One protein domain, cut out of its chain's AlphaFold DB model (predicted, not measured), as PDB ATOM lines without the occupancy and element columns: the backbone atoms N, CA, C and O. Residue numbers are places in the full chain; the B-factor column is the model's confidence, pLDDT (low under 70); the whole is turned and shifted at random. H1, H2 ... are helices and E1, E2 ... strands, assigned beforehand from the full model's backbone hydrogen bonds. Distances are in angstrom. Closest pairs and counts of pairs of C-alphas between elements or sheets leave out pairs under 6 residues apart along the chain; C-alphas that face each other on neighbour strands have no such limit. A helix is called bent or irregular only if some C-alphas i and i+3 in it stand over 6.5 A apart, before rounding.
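What this domain is: This is residues 151 to 274 of the 274 residues of an uncharacterized protein of Streptococcus salivarius (UniProt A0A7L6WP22). H2, kinked H4 and bent H5 cross in a loose rod, with H3 at one end, H1 and E1 towards the other. The 124 printed residues, mostly helix, include H1, H2, H3, H4, E1 and H5 in order. The radius of gyration of the C-alphas is 17.2 A, the spans 57 by 25 by 21 A.

How they stand to each other: H2, residues 164 to 185, touches H4, residues 201 to 228, with H4 residues 211 to 219 alone. H4 is irregular: C-alphas 206 and 209 are 7.2 A apart. H5, residues 235 to 273, one helix by its hydrogen bonds, is bent: C-alphas 255 and 258 are 8.1 A apart. Its arm H5b, from residue 258, touches H2, the C-alphas of Ser 179 and Leu 268 closest at 4.8 A. In H4, 22 of 24 O i to N i+4 pairs are within hydrogen-bond range.

Where its parts are: H1, residues 151 to 157, begins at (-6.120, 8.600, 40.514); H5b ends at (-4.720, -26.562, 28.807).

The domain as a whole: The printed part has no cut; pLDDT is under 70 in 15 residues.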
ATOM      1  N   SER A 151      -5.474   7.497  41.234       79.25
ATOM      2  CA  SER A 151      -6.120   8.600  40.514       79.25
ATOM      3  C   SER A 151      -5.822   9.977  41.111       79.25
ATOM      4  O   SER A 151      -5.626  10.928  40.360       79.25
ATOM      5  N   LYS A 152      -5.768  10.106  42.445       76.50
ATOM      6  CA  LYS A 152      -5.410  11.378  43.091       76.50
ATOM      7  C   LYS A 152      -3.955  11.737  42.807       76.50
ATOM      8  O   LYS A 152      -3.687  12.849  42.367       76.50
ATOM      9  N   VAL A 153      -3.038  10.784  42.976       74.06
ATOM     10  CA  VAL A 153      -1.609  10.979  42.691       74.06
ATOM     11  C   VAL A 153      -1.392  11.314  41.210       74.06
ATOM     12  O   VAL A 153      -0.714  12.292  40.903       74.06
ATOM     13  N   ALA A 154      -2.047  10.586  40.300       73.00
ATOM     14  CA  ALA A 154      -2.034  10.832  38.860       73.00
ATOM     15  C   ALA A 154      -2.481  12.253  38.505       73.00
ATOM     16  O   ALA A 154      -1.843  12.918  37.696       73.00
ATOM     17  N   LEU A 155      -3.567  12.733  39.114       71.38
ATOM     18  CA  LEU A 155      -4.130  14.052  38.827       71.38
ATOM     19  C   LEU A 155      -3.234  15.187  39.338       71.38
ATOM     20  O   LEU A 155      -3.013  16.164  38.623       71.38
ATOM     21  N   ILE A 156      -2.692  15.040  40.548       66.75
ATOM     22  CA  ILE A 156      -1.786  16.017  41.166       66.75
ATOM     23  C   ILE A 156      -0.493  16.129  40.356       66.75
ATOM     24  O   ILE A 156      -0.046  17.230  40.037       66.75
ATOM     25  N   LEU A 157       0.089  14.982  40.008       66.81
ATOM     26  CA  LEU A 157       1.394  14.905  39.359       66.81
ATOM     27  C   LEU A 157       1.298  14.919  37.831       66.81
ATOM     28  O   LEU A 157       2.313  14.994  37.158       66.81
ATOM     29  N   ARG A 158       0.084  14.904  37.269       65.06
ATOM     30  CA  ARG A 158      -0.184  14.796  35.822       65.06
ATOM     31  C   ARG A 158       0.437  13.550  35.182       65.06
ATOM     32  O   ARG A 158       0.852  13.565  34.023       65.06
ATOM     33  N   VAL A 159       0.446  12.456  35.933       67.88
ATOM     34  CA  VAL A 159       0.962  11.159  35.500       67.88
ATOM     35  C   VAL A 159      -0.161  10.343  34.883       67.88
ATOM     36  O   VAL A 159      -0.956   9.723  35.588       67.88
ATOM     37  N   HIS A 160      -0.222  10.312  33.556       71.25
ATOM     38  CA  HIS A 160      -1.267   9.575  32.846       71.25
ATOM     39  C   HIS A 160      -1.186   8.062  33.100       71.25
ATOM     40  O   HIS A 160      -2.220   7.414  33.226       71.25
ATOM     41  N   GLU A 161       0.014   7.498  33.250       78.94
ATOM     42  CA  GLU A 161       0.250   6.063  33.502       78.94
ATOM     43  C   GLU A 161      -0.395   5.555  34.802       78.94
ATOM     44  O   GLU A 161      -0.765   4.390  34.901       78.94
ATOM     45  N   MET A 162      -0.623   6.442  35.772       81.62
ATOM     46  CA  MET A 162      -1.273   6.119  37.046       81.62
ATOM     47  C   MET A 162      -2.807   6.268  36.993       81.62
ATOM     48  O   MET A 162      -3.487   6.132  38.011       81.62
ATOM     49  N   LEU A 163      -3.395   6.558  35.826       82.00
ATOM     50  CA  LEU A 163      -4.849   6.536  35.642       82.00
ATOM     51  C   LEU A 163      -5.366   5.094  35.592       82.00
ATOM     52  O   LEU A 163      -4.727   4.209  35.030       82.00
ATOM     53  N   ALA A 164      -6.565   4.866  36.136       83.12
ATOM     54  CA  ALA A 164      -7.123   3.524  36.327       83.12
ATOM     55  C   ALA A 164      -7.097   2.613  35.076       83.12
ATOM     56  O   ALA A 164      -6.748   1.445  35.230       83.12
ATOM     57  N   PRO A 165      -7.400   3.089  33.847       85.56
ATOM     58  CA  PRO A 165      -7.298   2.245  32.653       85.56
ATOM     59  C   PRO A 165      -5.877   1.722  32.392       85.56
ATOM     60  O   PRO A 165      -5.708   0.565  32.018       85.56
ATOM     61  N   ASN A 166      -4.858   2.548  32.639       88.06
ATOM     62  CA  ASN A 166      -3.457   2.194  32.411       88.06
ATOM     63  C   ASN A 166      -2.942   1.235  33.485       88.06
ATOM     64  O   ASN A 166      -2.280   0.253  33.162       88.06
ATOM     65  N   VAL A 167      -3.333   1.455  34.745       90.19
ATOM     66  CA  VAL A 167      -3.027   0.522  35.837       90.19
ATOM     67  C   VAL A 167      -3.638  -0.853  35.557       90.19
ATOM     68  O   VAL A 167      -2.959  -1.860  35.716       90.19
ATOM     69  N   LYS A 168      -4.886  -0.920  35.072       91.06
ATOM     70  CA  LYS A 168      -5.505  -2.196  34.672       91.06
ATOM     71  C   LYS A 168      -4.725  -2.908  33.567       91.06
ATOM     72  O   LYS A 168      -4.483  -4.102  33.686       91.06
ATOM     73  N   ALA A 169      -4.307  -2.185  32.526       92.75
ATOM     74  CA  ALA A 169      -3.508  -2.762  31.445       92.75
ATOM     75  C   ALA A 169      -2.152  -3.294  31.945       92.75
ATOM     76  O   ALA A 169      -1.723  -4.373  31.537       92.75
ATOM     77  N   HIS A 170      -1.506  -2.568  32.864       94.31
ATOM     78  CA  HIS A 170      -0.267  -3.002  33.512       94.31
ATOM     79  C   HIS A 170      -0.459  -4.295  34.311       94.31
ATOM     80  O   HIS A 170       0.316  -5.235  34.145       94.31
ATOM     81  N   VAL A 171      -1.510  -4.366  35.139       95.06
ATOM     82  CA  VAL A 171      -1.836  -5.567  35.926       95.06
ATOM     83  C   VAL A 171      -2.104  -6.760  35.010       95.06
ATOM     84  O   VAL A 171      -1.523  -7.818  35.222       95.06
ATOM     85  N   GLU A 172      -2.922  -6.594  33.968       95.44
ATOM     86  CA  GLU A 172      -3.252  -7.679  33.035       95.44
ATOM     87  C   GLU A 172      -1.993  -8.247  32.360       95.44
ATOM     88  O   GLU A 172      -1.775  -9.460  32.346       95.44
ATOM     89  N   GLY A 173      -1.113  -7.371  31.861       95.62
ATOM     90  CA  GLY A 173       0.157  -7.784  31.265       95.62
ATOM     91  C   GLY A 173       1.081  -8.486  32.265       95.62
ATOM     92  O   GLY A 173       1.746  -9.466  31.917       95.62
ATOM     93  N   PHE A 174       1.103  -8.023  33.517       96.50
ATOM     94  CA  PHE A 174       1.870  -8.654  34.585       96.50
ATOM     95  C   PHE A 174       1.343 -10.057  34.915       96.50
ATOM     96  O   PHE A 174       2.124 -11.011  34.918       96.50
ATOM     97  N   LEU A 175       0.034 -10.205  35.145       95.81
ATOM     98  CA  LEU A 175      -0.589 -11.488  35.475       95.81
ATOM     99  C   LEU A 175      -0.394 -12.512  34.353       95.81
ATOM    100  O   LEU A 175      -0.009 -13.642  34.639       95.81
ATOM    101  N   ALA A 176      -0.556 -12.113  33.088       95.06
ATOM    102  CA  ALA A 176      -0.332 -12.985  31.931       95.06
ATOM    103  C   ALA A 176       1.125 -13.460  31.805       95.06
ATOM    104  O   ALA A 176       1.397 -14.600  31.412       95.06
ATOM    105  N   LYS A 177       2.087 -12.598  32.154       94.56
ATOM    106  CA  LYS A 177       3.503 -12.978  32.202       94.56
ATOM    107  C   LYS A 177       3.759 -13.988  33.319       94.56
ATOM    108  O   LYS A 177       4.375 -15.019  33.065       94.56
ATOM    109  N   GLN A 178       3.276 -13.709  34.531       93.38
ATOM    110  CA  GLN A 178       3.462 -14.606  35.672       93.38
ATOM    111  C   GLN A 178       2.772 -15.952  35.455       93.38
ATOM    112  O   GLN A 178       3.364 -16.983  35.760       93.38
ATOM    113  N   SER A 179       1.560 -15.975  34.895       90.00
ATOM    114  CA  SER A 179       0.859 -17.229  34.608       90.00
ATOM    115  C   SER A 179       1.640 -18.086  33.616       90.00
ATOM    116  O   SER A 179       1.784 -19.280  33.840       90.00
ATOM    117  N   SER A 180       2.239 -17.477  32.588       90.69
ATOM    118  CA  SER A 180       3.094 -18.183  31.624       90.69
ATOM    119  C   SER A 180       4.346 -18.763  32.293       90.69
ATOM    120  O   SER A 180       4.628 -19.948  32.151       90.69
ATOM    121  N   THR A 181       5.062 -17.960  33.090       89.50
ATOM    122  CA  THR A 181       6.253 -18.422  33.826       89.50
ATOM    123  C   THR A 181       5.930 -19.564  34.790       89.50
ATOM    124  O   THR A 181       6.691 -20.523  34.894       89.50
ATOM    125  N   TYR A 182       4.801 -19.485  35.493       86.31
ATOM    126  CA  TYR A 182       4.409 -20.518  36.447       86.31
ATOM    127  C   TYR A 182       3.811 -21.765  35.787       86.31
ATOM    128  O   TYR A 182       4.033 -22.859  36.299       86.31
ATOM    129  N   ALA A 183       3.132 -21.635  34.645       85.69
ATOM    130  CA  ALA A 183       2.721 -22.781  33.838       85.69
ATOM    131  C   ALA A 183       3.943 -23.596  33.382       85.69
ATOM    132  O   ALA A 183       3.949 -24.818  33.503       85.69
ATOM    133  N   GLU A 184       5.011 -22.925  32.941       84.75
ATOM    134  CA  GLU A 184       6.277 -23.578  32.590       84.75
ATOM    135  C   GLU A 184       6.948 -24.224  33.813       84.75
ATOM    136  O   GLU A 184       7.367 -25.381  33.754       84.75
ATOM    137  N   ALA A 185       7.030 -23.500  34.933       81.69
ATOM    138  CA  ALA A 185       7.718 -23.967  36.137       81.69
ATOM    139  C   ALA A 185       7.004 -25.128  36.853       81.69
ATOM    140  O   ALA A 185       7.665 -25.948  37.489       81.69
ATOM    141  N   TYR A 186       5.674 -25.203  36.763       77.19
ATOM    142  CA  TYR A 186       4.851 -26.207  37.447       77.19
ATOM    143  C   TYR A 186       4.186 -27.196  36.499       77.19
ATOM    144  O   TYR A 186       3.216 -27.847  36.879       77.19
ATOM    145  N   ASN A 187       4.720 -27.340  35.289       76.56
ATOM    146  CA  ASN A 187       4.130 -28.181  34.256       76.56
ATOM    147  C   ASN A 187       3.901 -29.627  34.745       76.56
ATOM    148  O   ASN A 187       2.833 -30.193  34.551       76.56
ATOM    149  N   GLU A 188       4.853 -30.202  35.487       77.19
ATOM    150  CA  GLU A 188       4.727 -31.552  36.063       77.19
ATOM    151  C   GLU A 188       3.639 -31.658  37.155       77.19
ATOM    152  O   GLU A 188       2.857 -32.612  37.152       77.19
ATOM    153  N   GLU A 189       3.544 -30.676  38.064       79.19
ATOM    154  CA  GLU A 189       2.510 -30.627  39.119       79.19
ATOM    155  C   GLU A 189       1.119 -30.421  38.491       79.19
ATOM    156  O   GLU A 189       0.150 -31.072  38.878       79.19
ATOM    157  N   ALA A 190       1.038 -29.582  37.456       72.50
ATOM    158  CA  ALA A 190      -0.170 -29.335  36.680       72.50
ATOM    159  C   ALA A 190      -0.635 -30.573  35.895       72.50
ATOM    160  O   ALA A 190      -1.817 -30.910  35.940       72.50
ATOM    161  N   PHE A 191       0.276 -31.291  35.227       73.00
ATOM    162  CA  PHE A 191      -0.048 -32.532  34.514       73.00
ATOM    163  C   PHE A 191      -0.529 -33.636  35.457       73.00
ATOM    164  O   PHE A 191      -1.455 -34.369  35.111       73.00
ATOM    165  N   SER A 192       0.066 -33.754  36.650       76.69
ATOM    166  CA  SER A 192      -0.400 -34.710  37.661       76.69
ATOM    167  C   SER A 192      -1.831 -34.398  38.096       76.69
ATOM    168  O   SER A 192      -2.678 -35.285  38.082       76.69
ATOM    169  N   LEU A 193      -2.121 -33.132  38.412       71.25
ATOM    170  CA  LEU A 193      -3.461 -32.693  38.809       71.25
ATOM    171  C   LEU A 193      -4.497 -32.937  37.706       71.25
ATOM    172  O   LEU A 193      -5.581 -33.442  37.986       71.25
ATOM    173  N   LEU A 194      -4.154 -32.646  36.447       71.19
ATOM    174  CA  LEU A 194      -5.039 -32.900  35.310       71.19
ATOM    175  C   LEU A 194      -5.311 -34.396  35.094       71.19
ATOM    176  O   LEU A 194      -6.451 -34.766  34.811       71.19
ATOM    177  N   ASN A 195      -4.298 -35.255  35.251       75.69
ATOM    178  CA  ASN A 195      -4.455 -36.710  35.151       75.69
ATOM    179  C   ASN A 195      -5.347 -37.281  36.265       75.69
ATOM    180  O   ASN A 195      -6.086 -38.236  36.025       75.69
ATOM    181  N   ASP A 196      -5.323 -36.660  37.445       76.88
ATOM    182  CA  ASP A 196      -6.172 -37.011  38.585       76.88
ATOM    183  C   ASP A 196      -7.586 -36.389  38.494       76.88
ATOM    184  O   ASP A 196      -8.425 -36.599  39.373       76.88
ATOM    185  N   GLY A 197      -7.882 -35.639  37.423       66.75
ATOM    186  CA  GLY A 197      -9.163 -34.956  37.213       66.75
ATOM    187  C   GLY A 197      -9.369 -33.728  38.107       66.75
ATOM    188  O   GLY A 197     -10.497 -33.245  38.244       66.75
ATOM    189  N   GLU A 198      -8.304 -33.220  38.731       69.88
ATOM    190  CA  GLU A 198      -8.336 -32.033  39.578       69.88
ATOM    191  C   GLU A 198      -8.194 -30.731  38.771       69.88
ATOM    192  O   GLU A 198      -7.529 -30.655  37.738       69.88
ATOM    193  N   SER A 199      -8.826 -29.667  39.276       70.06
ATOM    194  CA  SER A 199      -8.723 -28.324  38.702       70.06
ATOM    195  C   SER A 199      -7.381 -27.673  39.047       70.06
ATOM    196  O   SER A 199      -6.945 -27.679  40.203       70.06
ATOM    197  N   THR A 200      -6.787 -27.000  38.062       72.38
ATOM    198  CA  THR A 200      -5.625 -26.106  38.206       72.38
ATOM    199  C   THR A 200      -5.918 -24.903  39.116       72.38
ATOM    200  O   THR A 200      -4.992 -24.243  39.583       72.38
ATOM    201  N   GLU A 201      -7.186 -24.658  39.466       82.00
ATOM    202  CA  GLU A 201      -7.619 -23.629  40.418       82.00
ATOM    203  C   GLU A 201      -6.923 -23.751  41.780       82.00
ATOM    204  O   GLU A 201      -6.474 -22.745  42.331       82.00
ATOM    205  N   LYS A 202      -6.768 -24.971  42.318       79.69
ATOM    206  CA  LYS A 202      -6.053 -25.175  43.591       79.69
ATOM    207  C   LYS A 202      -4.593 -24.724  43.492       79.69
ATOM    208  O   LYS A 202      -4.064 -24.151  44.443       79.69
ATOM    209  N   LEU A 203      -3.957 -24.980  42.348       79.44
ATOM    210  CA  LEU A 203      -2.570 -24.616  42.068       79.44
ATOM    211  C   LEU A 203      -2.423 -23.094  41.946       79.44
ATOM    212  O   LEU A 203      -1.554 -22.504  42.585       79.44
ATOM    213  N   GLY A 204      -3.320 -22.453  41.189       82.62
ATOM    214  CA  GLY A 204      -3.340 -21.001  41.031       82.62
ATOM    215  C   GLY A 204      -3.540 -20.280  42.365       82.62
ATOM    216  O   GLY A 204      -2.744 -19.411  42.706       82.62
ATOM    217  N   LYS A 205      -4.505 -20.720  43.184       85.75
ATOM    218  CA  LYS A 205      -4.738 -20.172  44.533       85.75
ATOM    219  C   LYS A 205      -3.541 -20.357  45.464       85.75
ATOM    220  O   LYS A 205      -3.163 -19.436  46.178       85.75
ATOM    221  N   LYS A 206      -2.904 -21.533  45.429       84.19
ATOM    222  CA  LYS A 206      -1.718 -21.857  46.242       84.19
ATOM    223  C   LYS A 206      -0.540 -20.918  45.970       84.19
ATOM    224  O   LYS A 206       0.216 -20.619  46.891       84.19
ATOM    225  N   TYR A 207      -0.354 -20.489  44.723       83.44
ATOM    226  CA  TYR A 207       0.792 -19.661  44.334       83.44
ATOM    227  C   TYR A 207       0.462 -18.178  44.164       83.44
ATOM    228  O   TYR A 207       1.391 -17.372  44.067       83.44
ATOM    229  N   TYR A 208      -0.820 -17.805  44.190       90.88
ATOM    230  CA  TYR A 208      -1.231 -16.423  43.990       90.88
ATOM    231  C   TYR A 208      -0.645 -15.476  45.039       90.88
ATOM    232  O   TYR A 208      -0.240 -14.388  44.667       90.88
ATOM    233  N   ASP A 209      -0.469 -15.884  46.299       90.38
ATOM    234  CA  ASP A 209       0.139 -15.004  47.313       90.38
ATOM    235  C   ASP A 209       1.539 -14.502  46.904       90.38
ATOM    236  O   ASP A 209       1.862 -13.330  47.081       90.38
ATOM    237  N   LYS A 210       2.352 -15.347  46.247       89.44
ATOM    238  CA  LYS A 210       3.652 -14.915  45.699       89.44
ATOM    239  C   LYS A 210       3.486 -13.958  44.520       89.44
ATOM    240  O   LYS A 210       4.302 -13.059  44.333       89.44
ATOM    241  N   VAL A 211       2.471 -14.184  43.689       93.75
ATOM    242  CA  VAL A 211       2.141 -13.307  42.559       93.75
ATOM    243  C   VAL A 211       1.629 -11.957  43.057       93.75
ATOM    244  O   VAL A 211       2.021 -10.945  42.490       93.75
ATOM    245  N   ASP A 212       0.839 -11.932  44.130       94.69
ATOM    246  CA  ASP A 212       0.312 -10.729  44.778       94.69
ATOM    247  C   ASP A 212       1.448  -9.864  45.336       94.69
ATOM    248  O   ASP A 212       1.509  -8.671  45.040       94.69
ATOM    249  N   ASP A 213       2.415 -10.466  46.038       93.56
ATOM    250  CA  ASP A 213       3.611  -9.762  46.522       93.56
ATOM    251  C   ASP A 213       4.405  -9.123  45.369       93.56
ATOM    252  O   ASP A 213       4.781  -7.946  45.419       93.56
ATOM    253  N   MET A 214       4.627  -9.870  44.282       94.88
ATOM    254  CA  MET A 214       5.327  -9.343  43.106       94.88
ATOM    255  C   MET A 214       4.498  -8.291  42.351       94.88
ATOM    256  O   MET A 214       5.061  -7.340  41.805       94.88
ATOM    257  N   LEU A 215       3.171  -8.429  42.325       95.00
ATOM    258  CA  LEU A 215       2.263  -7.466  41.710       95.00
ATOM    259  C   LEU A 215       2.279  -6.140  42.474       95.00
ATOM    260  O   LEU A 215       2.361  -5.082  41.852       95.00
ATOM    261  N   ARG A 216       2.257  -6.179  43.811       94.94
ATOM    262  CA  ARG A 216       2.383  -4.990  44.670       94.94
ATOM    263  C   ARG A 216       3.683  -4.249  44.404       94.94
ATOM    264  O   ARG A 216       3.657  -3.031  44.210       94.94
ATOM    265  N   LEU A 217       4.794  -4.982  44.317       94.38
ATOM    266  CA  LEU A 217       6.085  -4.410  43.944       94.38
ATOM    267  C   LEU A 217       6.032  -3.792  42.540       94.38
ATOM    268  O   LEU A 217       6.456  -2.655  42.360       94.38
ATOM    269  N   SER A 218       5.449  -4.488  41.563       94.44
ATOM    270  CA  SER A 218       5.327  -3.982  40.192       94.44
ATOM    271  C   SER A 218       4.476  -2.709  40.101       94.44
ATOM    272  O   SER A 218       4.830  -1.771  39.388       94.44
ATOM    273  N   LEU A 219       3.377  -2.635  40.856       93.19
ATOM    274  CA  LEU A 219       2.535  -1.442  40.962       93.19
ATOM    275  C   LEU A 219       3.275  -0.283  41.634       93.19
ATOM    276  O   LEU A 219       3.154   0.862  41.197       93.19
ATOM    277  N   PHE A 220       4.051  -0.558  42.685       92.00
ATOM    278  CA  PHE A 220       4.930   0.430  43.307       92.00
ATOM    279  C   PHE A 220       6.002   0.938  42.337       92.00
ATOM    280  O   PHE A 220       6.200   2.145  42.237       92.00
ATOM    281  N   GLU A 221       6.653   0.058  41.578       90.81
ATOM    282  CA  GLU A 221       7.664   0.442  40.591       90.81
ATOM    283  C   GLU A 221       7.087   1.269  39.445       90.81
ATOM    284  O   GLU A 221       7.714   2.258  39.055       90.81
ATOM    285  N   LEU A 222       5.895   0.922  38.947       90.12
ATOM    286  CA  LEU A 222       5.157   1.749  37.991       90.12
ATOM    287  C   LEU A 222       4.957   3.147  38.583       90.12
ATOM    288  O   LEU A 222       5.434   4.130  38.026       90.12
ATOM    289  N   ALA A 223       4.359   3.233  39.773       87.12
ATOM    290  CA  ALA A 223       4.116   4.499  40.457       87.12
ATOM    291  C   ALA A 223       5.399   5.322  40.648       87.12
ATOM    292  O   ALA A 223       5.424   6.526  40.390       87.12
ATOM    293  N   ARG A 224       6.482   4.679  41.090       86.75
ATOM    294  CA  ARG A 224       7.776   5.315  41.345       86.75
ATOM    295  C   ARG A 224       8.389   5.844  40.055       86.75
ATOM    296  O   ARG A 224       8.817   6.992  40.011       86.75
ATOM    297  N   THR A 225       8.403   5.038  39.000       85.25
ATOM    298  CA  THR A 225       9.011   5.409  37.715       85.25
ATOM    299  C   THR A 225       8.234   6.542  37.058       85.25
ATOM    300  O   THR A 225       8.825   7.540  36.643       85.25
ATOM    301  N   SER A 226       6.904   6.452  37.061       81.94
ATOM    302  CA  SER A 226       6.048   7.475  36.473       81.94
ATOM    303  C   SER A 226       6.109   8.813  37.230       81.94
ATOM    304  O   SER A 226       5.896   9.867  36.635       81.94
ATOM    305  N   THR A 227       6.437   8.809  38.530       77.56
ATOM    306  CA  THR A 227       6.540  10.028  39.361       77.56
ATOM    307  C   THR A 227       7.950  10.611  39.464       77.56
ATOM    308  O   THR A 227       8.090  11.825  39.636       77.56
ATOM    309  N   GLN A 228       9.003   9.801  39.306       75.44
ATOM    310  CA  GLN A 228      10.409  10.226  39.385       75.44
ATOM    311  C   GLN A 228      10.759  11.335  38.375       75.44
ATOM    312  O   GLN A 228      11.659  12.149  38.598       75.44
ATOM    313  N   ASN A 229      10.013  11.417  37.276       66.94
ATOM    314  CA  ASN A 229      10.210  12.453  36.274       66.94
ATOM    315  C   ASN A 229       9.626  13.816  36.663       66.94
ATOM    316  O   ASN A 229      10.008  14.807  36.051       66.94
ATOM    317  N   LEU A 230       8.787  13.895  37.699       67.94
ATOM    318  CA  LEU A 230       7.968  15.074  37.998       67.94
ATOM    319  C   LEU A 230       8.264  15.730  39.343       67.94
ATOM    320  O   LEU A 230       7.988  16.916  39.497       67.94
ATOM    321  N   ILE A 231       8.823  14.994  40.303       71.06
ATOM    322  CA  ILE A 231       9.136  15.501  41.644       71.06
ATOM    323  C   ILE A 231      10.652  15.522  41.828       71.06
ATOM    324  O   ILE A 231      11.342  14.581  41.440       71.06
ATOM    325  N   GLU A 232      11.162  16.578  42.455       69.31
ATOM    326  CA  GLU A 232      12.535  16.655  42.959       69.31
ATOM    327  C   GLU A 232      12.496  16.692  44.493       69.31
ATOM    328  O   GLU A 232      12.392  17.764  45.096       69.31
ATOM    329  N   PRO A 233      12.486  15.526  45.166       67.62
ATOM    330  CA  PRO A 233      12.340  15.493  46.608       67.62
ATOM    331  C   PRO A 233      13.702  15.672  47.293       67.62
ATOM    332  O   PRO A 233      14.712  15.117  46.846       67.62
ATOM    333  N   ASN A 234      13.719  16.371  48.434       68.38
ATOM    334  CA  ASN A 234      14.816  16.229  49.400       68.38
ATOM    335  C   ASN A 234      14.804  14.807  50.010       68.38
ATOM    336  O   ASN A 234      13.855  14.065  49.767       68.38
ATOM    337  N   GLU A 235      15.819  14.395  50.782       68.50
ATOM    338  CA  GLU A 235      15.857  13.022  51.342       68.50
ATOM    339  C   GLU A 235      14.571  12.666  52.111       68.50
ATOM    340  O   GLU A 235      13.900  11.704  51.743       68.50
ATOM    341  N   ASP A 236      14.120  13.529  53.028       64.81
ATOM    342  CA  ASP A 236      12.833  13.355  53.725       64.81
ATOM    343  C   ASP A 236      11.625  13.232  52.773       64.81
ATOM    344  O   ASP A 236      10.625  12.584  53.078       64.81
ATOM    345  N   GLY A 237      11.673  13.919  51.628       67.31
ATOM    346  CA  GLY A 237      10.630  13.905  50.607       67.31
ATOM    347  C   GLY A 237      10.637  12.625  49.772       67.31
ATOM    348  O   GLY A 237       9.568  12.191  49.344       67.31
ATOM    349  N   LYS A 238      11.805  12.002  49.559       72.62
ATOM    350  CA  LYS A 238      11.932  10.725  48.837       72.62
ATOM    351  C   LYS A 238      11.296   9.614  49.651       72.62
ATOM    352  O   LYS A 238      10.449   8.892  49.129       72.62
ATOM    353  N   ASP A 239      11.639   9.544  50.932       73.31
ATOM    354  CA  ASP A 239      11.096   8.540  51.843       73.31
ATOM    355  C   ASP A 239       9.594   8.730  52.035       73.31
ATOM    356  O   ASP A 239       8.824   7.772  51.966       73.31
ATOM    357  N   PHE A 240       9.136   9.977  52.185       70.44
ATOM    358  CA  PHE A 240       7.706  10.262  52.248       70.44
ATOM    359  C   PHE A 240       6.970   9.844  50.968       70.44
ATOM    360  O   PHE A 240       5.936   9.182  51.053       70.44
ATOM    361  N   LEU A 241       7.478  10.213  49.787       76.50
ATOM    362  CA  LEU A 241       6.839   9.878  48.516       76.50
ATOM    363  C   LEU A 241       6.798   8.364  48.304       76.50
ATOM    364  O   LEU A 241       5.731   7.840  48.003       76.50
ATOM    365  N   ASN A 242       7.912   7.663  48.522       82.94
ATOM    366  CA  ASN A 242       7.971   6.206  48.409       82.94
ATOM    367  C   ASN A 242       6.958   5.539  49.343       82.94
ATOM    368  O   ASN A 242       6.143   4.754  48.870       82.94
ATOM    369  N   ASN A 243       6.906   5.943  50.618       82.00
ATOM    370  CA  ASN A 243       5.912   5.431  51.565       82.00
ATOM    371  C   ASN A 243       4.471   5.674  51.083       82.00
ATOM    372  O   ASN A 243       3.604   4.811  51.211       82.00
ATOM    373  N   LYS A 244       4.173   6.851  50.518       79.88
ATOM    374  CA  LYS A 244       2.824   7.163  50.020       79.88
ATOM    375  C   LYS A 244       2.464   6.383  48.758       79.88
ATOM    376  O   LYS A 244       1.317   5.949  48.639       79.88
ATOM    377  N   LEU A 245       3.407   6.215  47.834       86.19
ATOM    378  CA  LEU A 245       3.213   5.414  46.627       86.19
ATOM    379  C   LEU A 245       3.025   3.943  46.984       86.19
ATOM    380  O   LEU A 245       2.109   3.319  46.467       86.19
ATOM    381  N   GLU A 246       3.804   3.423  47.928       88.25
ATOM    382  CA  GLU A 246       3.659   2.064  48.444       88.25
ATOM    383  C   GLU A 246       2.281   1.850  49.082       88.25
ATOM    384  O   GLU A 246       1.574   0.908  48.731       88.25
ATOM    385  N   VAL A 247       1.827   2.773  49.941       85.94
ATOM    386  CA  VAL A 247       0.472   2.723  50.519       85.94
ATOM    387  C   VAL A 247      -0.608   2.752  49.434       85.94
ATOM    388  O   VAL A 247      -1.585   2.012  49.532       85.94
ATOM    389  N   ALA A 248      -0.466   3.598  48.411       86.12
ATOM    390  CA  ALA A 248      -1.437   3.685  47.322       86.12
ATOM    391  C   ALA A 248      -1.467   2.401  46.475       86.12
ATOM    392  O   ALA A 248      -2.555   1.915  46.163       86.12
ATOM    393  N   SER A 249      -0.297   1.837  46.157       89.62
ATOM    394  CA  SER A 249      -0.151   0.573  45.431       89.62
ATOM    395  C   SER A 249      -0.752  -0.592  46.205       89.62
ATOM    396  O   SER A 249      -1.562  -1.333  45.653       89.62
ATOM    397  N   ASN A 250      -0.440  -0.703  47.498       90.50
ATOM    398  CA  ASN A 250      -0.974  -1.750  48.365       90.50
ATOM    399  C   ASN A 250      -2.493  -1.645  48.505       90.50
ATOM    400  O   ASN A 250      -3.187  -2.625  48.266       90.50
ATOM    401  N   LYS A 251      -3.029  -0.446  48.770       89.56
ATOM    402  CA  LYS A 251      -4.486  -0.235  48.837       89.56
ATOM    403  C   LYS A 251      -5.191  -0.582  47.528       89.56
ATOM    404  O   LYS A 251      -6.333  -1.035  47.552       89.56
ATOM    405  N   TYR A 252      -4.554  -0.316  46.389       90.75
ATOM    406  CA  TYR A 252      -5.115  -0.673  45.093       90.75
ATOM    407  C   TYR A 252      -5.103  -2.191  44.882       90.75
ATOM    408  O   TYR A 252      -6.139  -2.742  44.526       90.75
ATOM    409  N   ALA A 253      -3.985  -2.864  45.166       92.19
ATOM    410  CA  ALA A 253      -3.898  -4.322  45.113       92.19
ATOM    411  C   ALA A 253      -4.925  -4.981  46.049       92.19
ATOM    412  O   ALA A 253      -5.706  -5.809  45.597       92.19
ATOM    413  N   ASP A 254      -5.024  -4.531  47.305       93.38
ATOM    414  CA  ASP A 254      -5.990  -5.039  48.293       93.38
ATOM    415  C   ASP A 254      -7.430  -4.943  47.789       93.38
ATOM    416  O   ASP A 254      -8.206  -5.890  47.897       93.38
ATOM    417  N   LYS A 255      -7.787  -3.792  47.210       93.56
ATOM    418  CA  LYS A 255      -9.132  -3.541  46.685       93.56
ATOM    419  C   LYS A 255      -9.506  -4.492  45.543       93.56
ATOM    420  O   LYS A 255     -10.690  -4.759  45.358       93.56
ATOM    421  N   HIS A 256      -8.525  -4.946  44.770       94.38
ATOM    422  CA  HIS A 256      -8.724  -5.744  43.561       94.38
ATOM    423  C   HIS A 256      -8.214  -7.188  43.698       94.38
ATOM    424  O   HIS A 256      -8.191  -7.917  42.710       94.38
ATOM    425  N   ARG A 257      -7.833  -7.624  44.906       94.06
ATOM    426  CA  ARG A 257      -7.169  -8.915  45.133       94.06
ATOM    427  C   ARG A 257      -7.973 -10.096  44.596       94.06
ATOM    428  O   ARG A 257      -7.423 -10.908  43.868       94.06
ATOM    429  N   GLU A 258      -9.266 -10.161  44.911       94.06
ATOM    430  CA  GLU A 258     -10.144 -11.255  44.466       94.06
ATOM    431  C   GLU A 258     -10.289 -11.292  42.934       94.06
ATOM    432  O   GLU A 258     -10.214 -12.358  42.326       94.06
ATOM    433  N   GLU A 259     -10.436 -10.122  42.298       95.81
ATOM    434  CA  GLU A 259     -10.510  -9.975  40.834       95.81
ATOM    435  C   GLU A 259      -9.217 -10.472  40.167       95.81
ATOM    436  O   GLU A 259      -9.258 -11.194  39.172       95.81
ATOM    437  N   TYR A 260      -8.061 -10.111  40.729       95.62
ATOM    438  CA  TYR A 260      -6.749 -10.467  40.192       95.62
ATOM    439  C   TYR A 260      -6.374 -11.924  40.441       95.62
ATOM    440  O   TYR A 260      -5.804 -12.554  39.551       95.62
ATOM    441  N   GLU A 261      -6.742 -12.482  41.594       95.25
ATOM    442  CA  GLU A 261      -6.594 -13.907  41.884       95.25
ATOM    443  C   GLU A 261      -7.386 -14.740  40.880       95.25
ATOM    444  O   GLU A 261      -6.832 -15.633  40.237       95.25
ATOM    445  N   GLN A 262      -8.666 -14.408  40.691       94.38
ATOM    446  CA  GLN A 262      -9.511 -15.108  39.735       94.38
ATOM    447  C   GLN A 262      -8.944 -15.002  38.316       94.38
ATOM    448  O   GLN A 262      -8.798 -16.015  37.631       94.38
ATOM    449  N   ARG A 263      -8.557 -13.793  37.890       95.38
ATOM    450  CA  ARG A 263      -7.989 -13.581  36.556       95.38
ATOM    451  C   ARG A 263      -6.679 -14.345  36.351       95.38
ATOM    452  O   ARG A 263      -6.454 -14.903  35.280       95.38
ATOM    453  N   TYR A 264      -5.818 -14.390  37.365       93.94
ATOM    454  CA  TYR A 264      -4.581 -15.164  37.324       93.94
ATOM    455  C   TYR A 264      -4.850 -16.662  37.166       93.94
ATOM    456  O   TYR A 264      -4.202 -17.308  36.343       93.94
ATOM    457  N   VAL A 265      -5.814 -17.206  37.916       91.69
ATOM    458  CA  VAL A 265      -6.219 -18.614  37.815       91.69
ATOM    459  C   VAL A 265      -6.723 -18.941  36.409       91.69
ATOM    460  O   VAL A 265      -6.298 -19.942  35.840       91.69
ATOM    461  N   GLU A 266      -7.577 -18.094  35.829       91.81
ATOM    462  CA  GLU A 266      -8.070 -18.257  34.453       91.81
ATOM    463  C   GLU A 266      -6.918 -18.287  33.443       91.81
ATOM    464  O   GLU A 266      -6.808 -19.215  32.645       91.81
ATOM    465  N   LEU A 267      -6.011 -17.310  33.523       91.75
ATOM    466  CA  LEU A 267      -4.846 -17.229  32.644       91.75
ATOM    467  C   LEU A 267      -3.910 -18.431  32.809       91.75
ATOM    468  O   LEU A 267      -3.316 -18.884  31.837       91.75
ATOM    469  N   LEU A 268      -3.735 -18.929  34.032       88.62
ATOM    470  CA  LEU A 268      -2.919 -20.109  34.298       88.62
ATOM    471  C   LEU A 268      -3.560 -21.362  33.689       88.62
ATOM    472  O   LEU A 268      -2.871 -22.152  33.049       88.62
ATOM    473  N   ASP A 269      -4.875 -21.517  33.837       86.75
ATOM    474  CA  ASP A 269      -5.624 -22.631  33.259       86.75
ATOM    475  C   ASP A 269      -5.563 -22.633  31.725       86.75
ATOM    476  O   ASP A 269      -5.287 -23.670  31.121       86.75
ATOM    477  N   GLU A 270      -5.719 -21.463  31.095       89.19
ATOM    478  CA  GLU A 270      -5.552 -21.281  29.649       89.19
ATOM    479  C   GLU A 270      -4.163 -21.726  29.163       89.19
ATOM    480  O   GLU A 270      -4.052 -22.332  28.100       89.19
ATOM    481  N   LYS A 271      -3.100 -21.443  29.931       87.19
ATOM    482  CA  LYS A 271      -1.715 -21.801  29.571       87.19
ATOM    483  C   LYS A 271      -1.377 -23.266  29.786       87.19
ATOM    484  O   LYS A 271      -0.499 -23.777  29.105       87.19
ATOM    485  N   ILE A 272      -2.023 -23.914  30.748       81.62
ATOM    486  CA  ILE A 272      -1.802 -25.330  31.041       81.62
ATOM    487  C   ILE A 272      -2.608 -26.213  30.071       81.62
ATOM    488  O   ILE A 272      -2.151 -27.292  29.701       81.62
ATOM    489  N   LYS A 273      -3.817 -25.785  29.678       78.56
ATOM    490  CA  LYS A 273      -4.720 -26.562  28.807       78.56
ATOM    491  C   LYS A 273      -4.557 -26.290  27.310       78.56
ATOM    492  O   LYS A 273      -5.009 -27.118  26.516       78.56
ATOM    493  N   GLY A 274      -4.024 -25.129  26.937       67.81
ATOM    494  CA  GLY A 274      -3.749 -24.738  25.549       67.81
ATOM    495  C   GLY A 274      -2.389 -25.219  25.075       67.81
ATOM    496  O   GLY A 274      -2.318 -25.661  23.906       67.81
TER     497      GLY A 274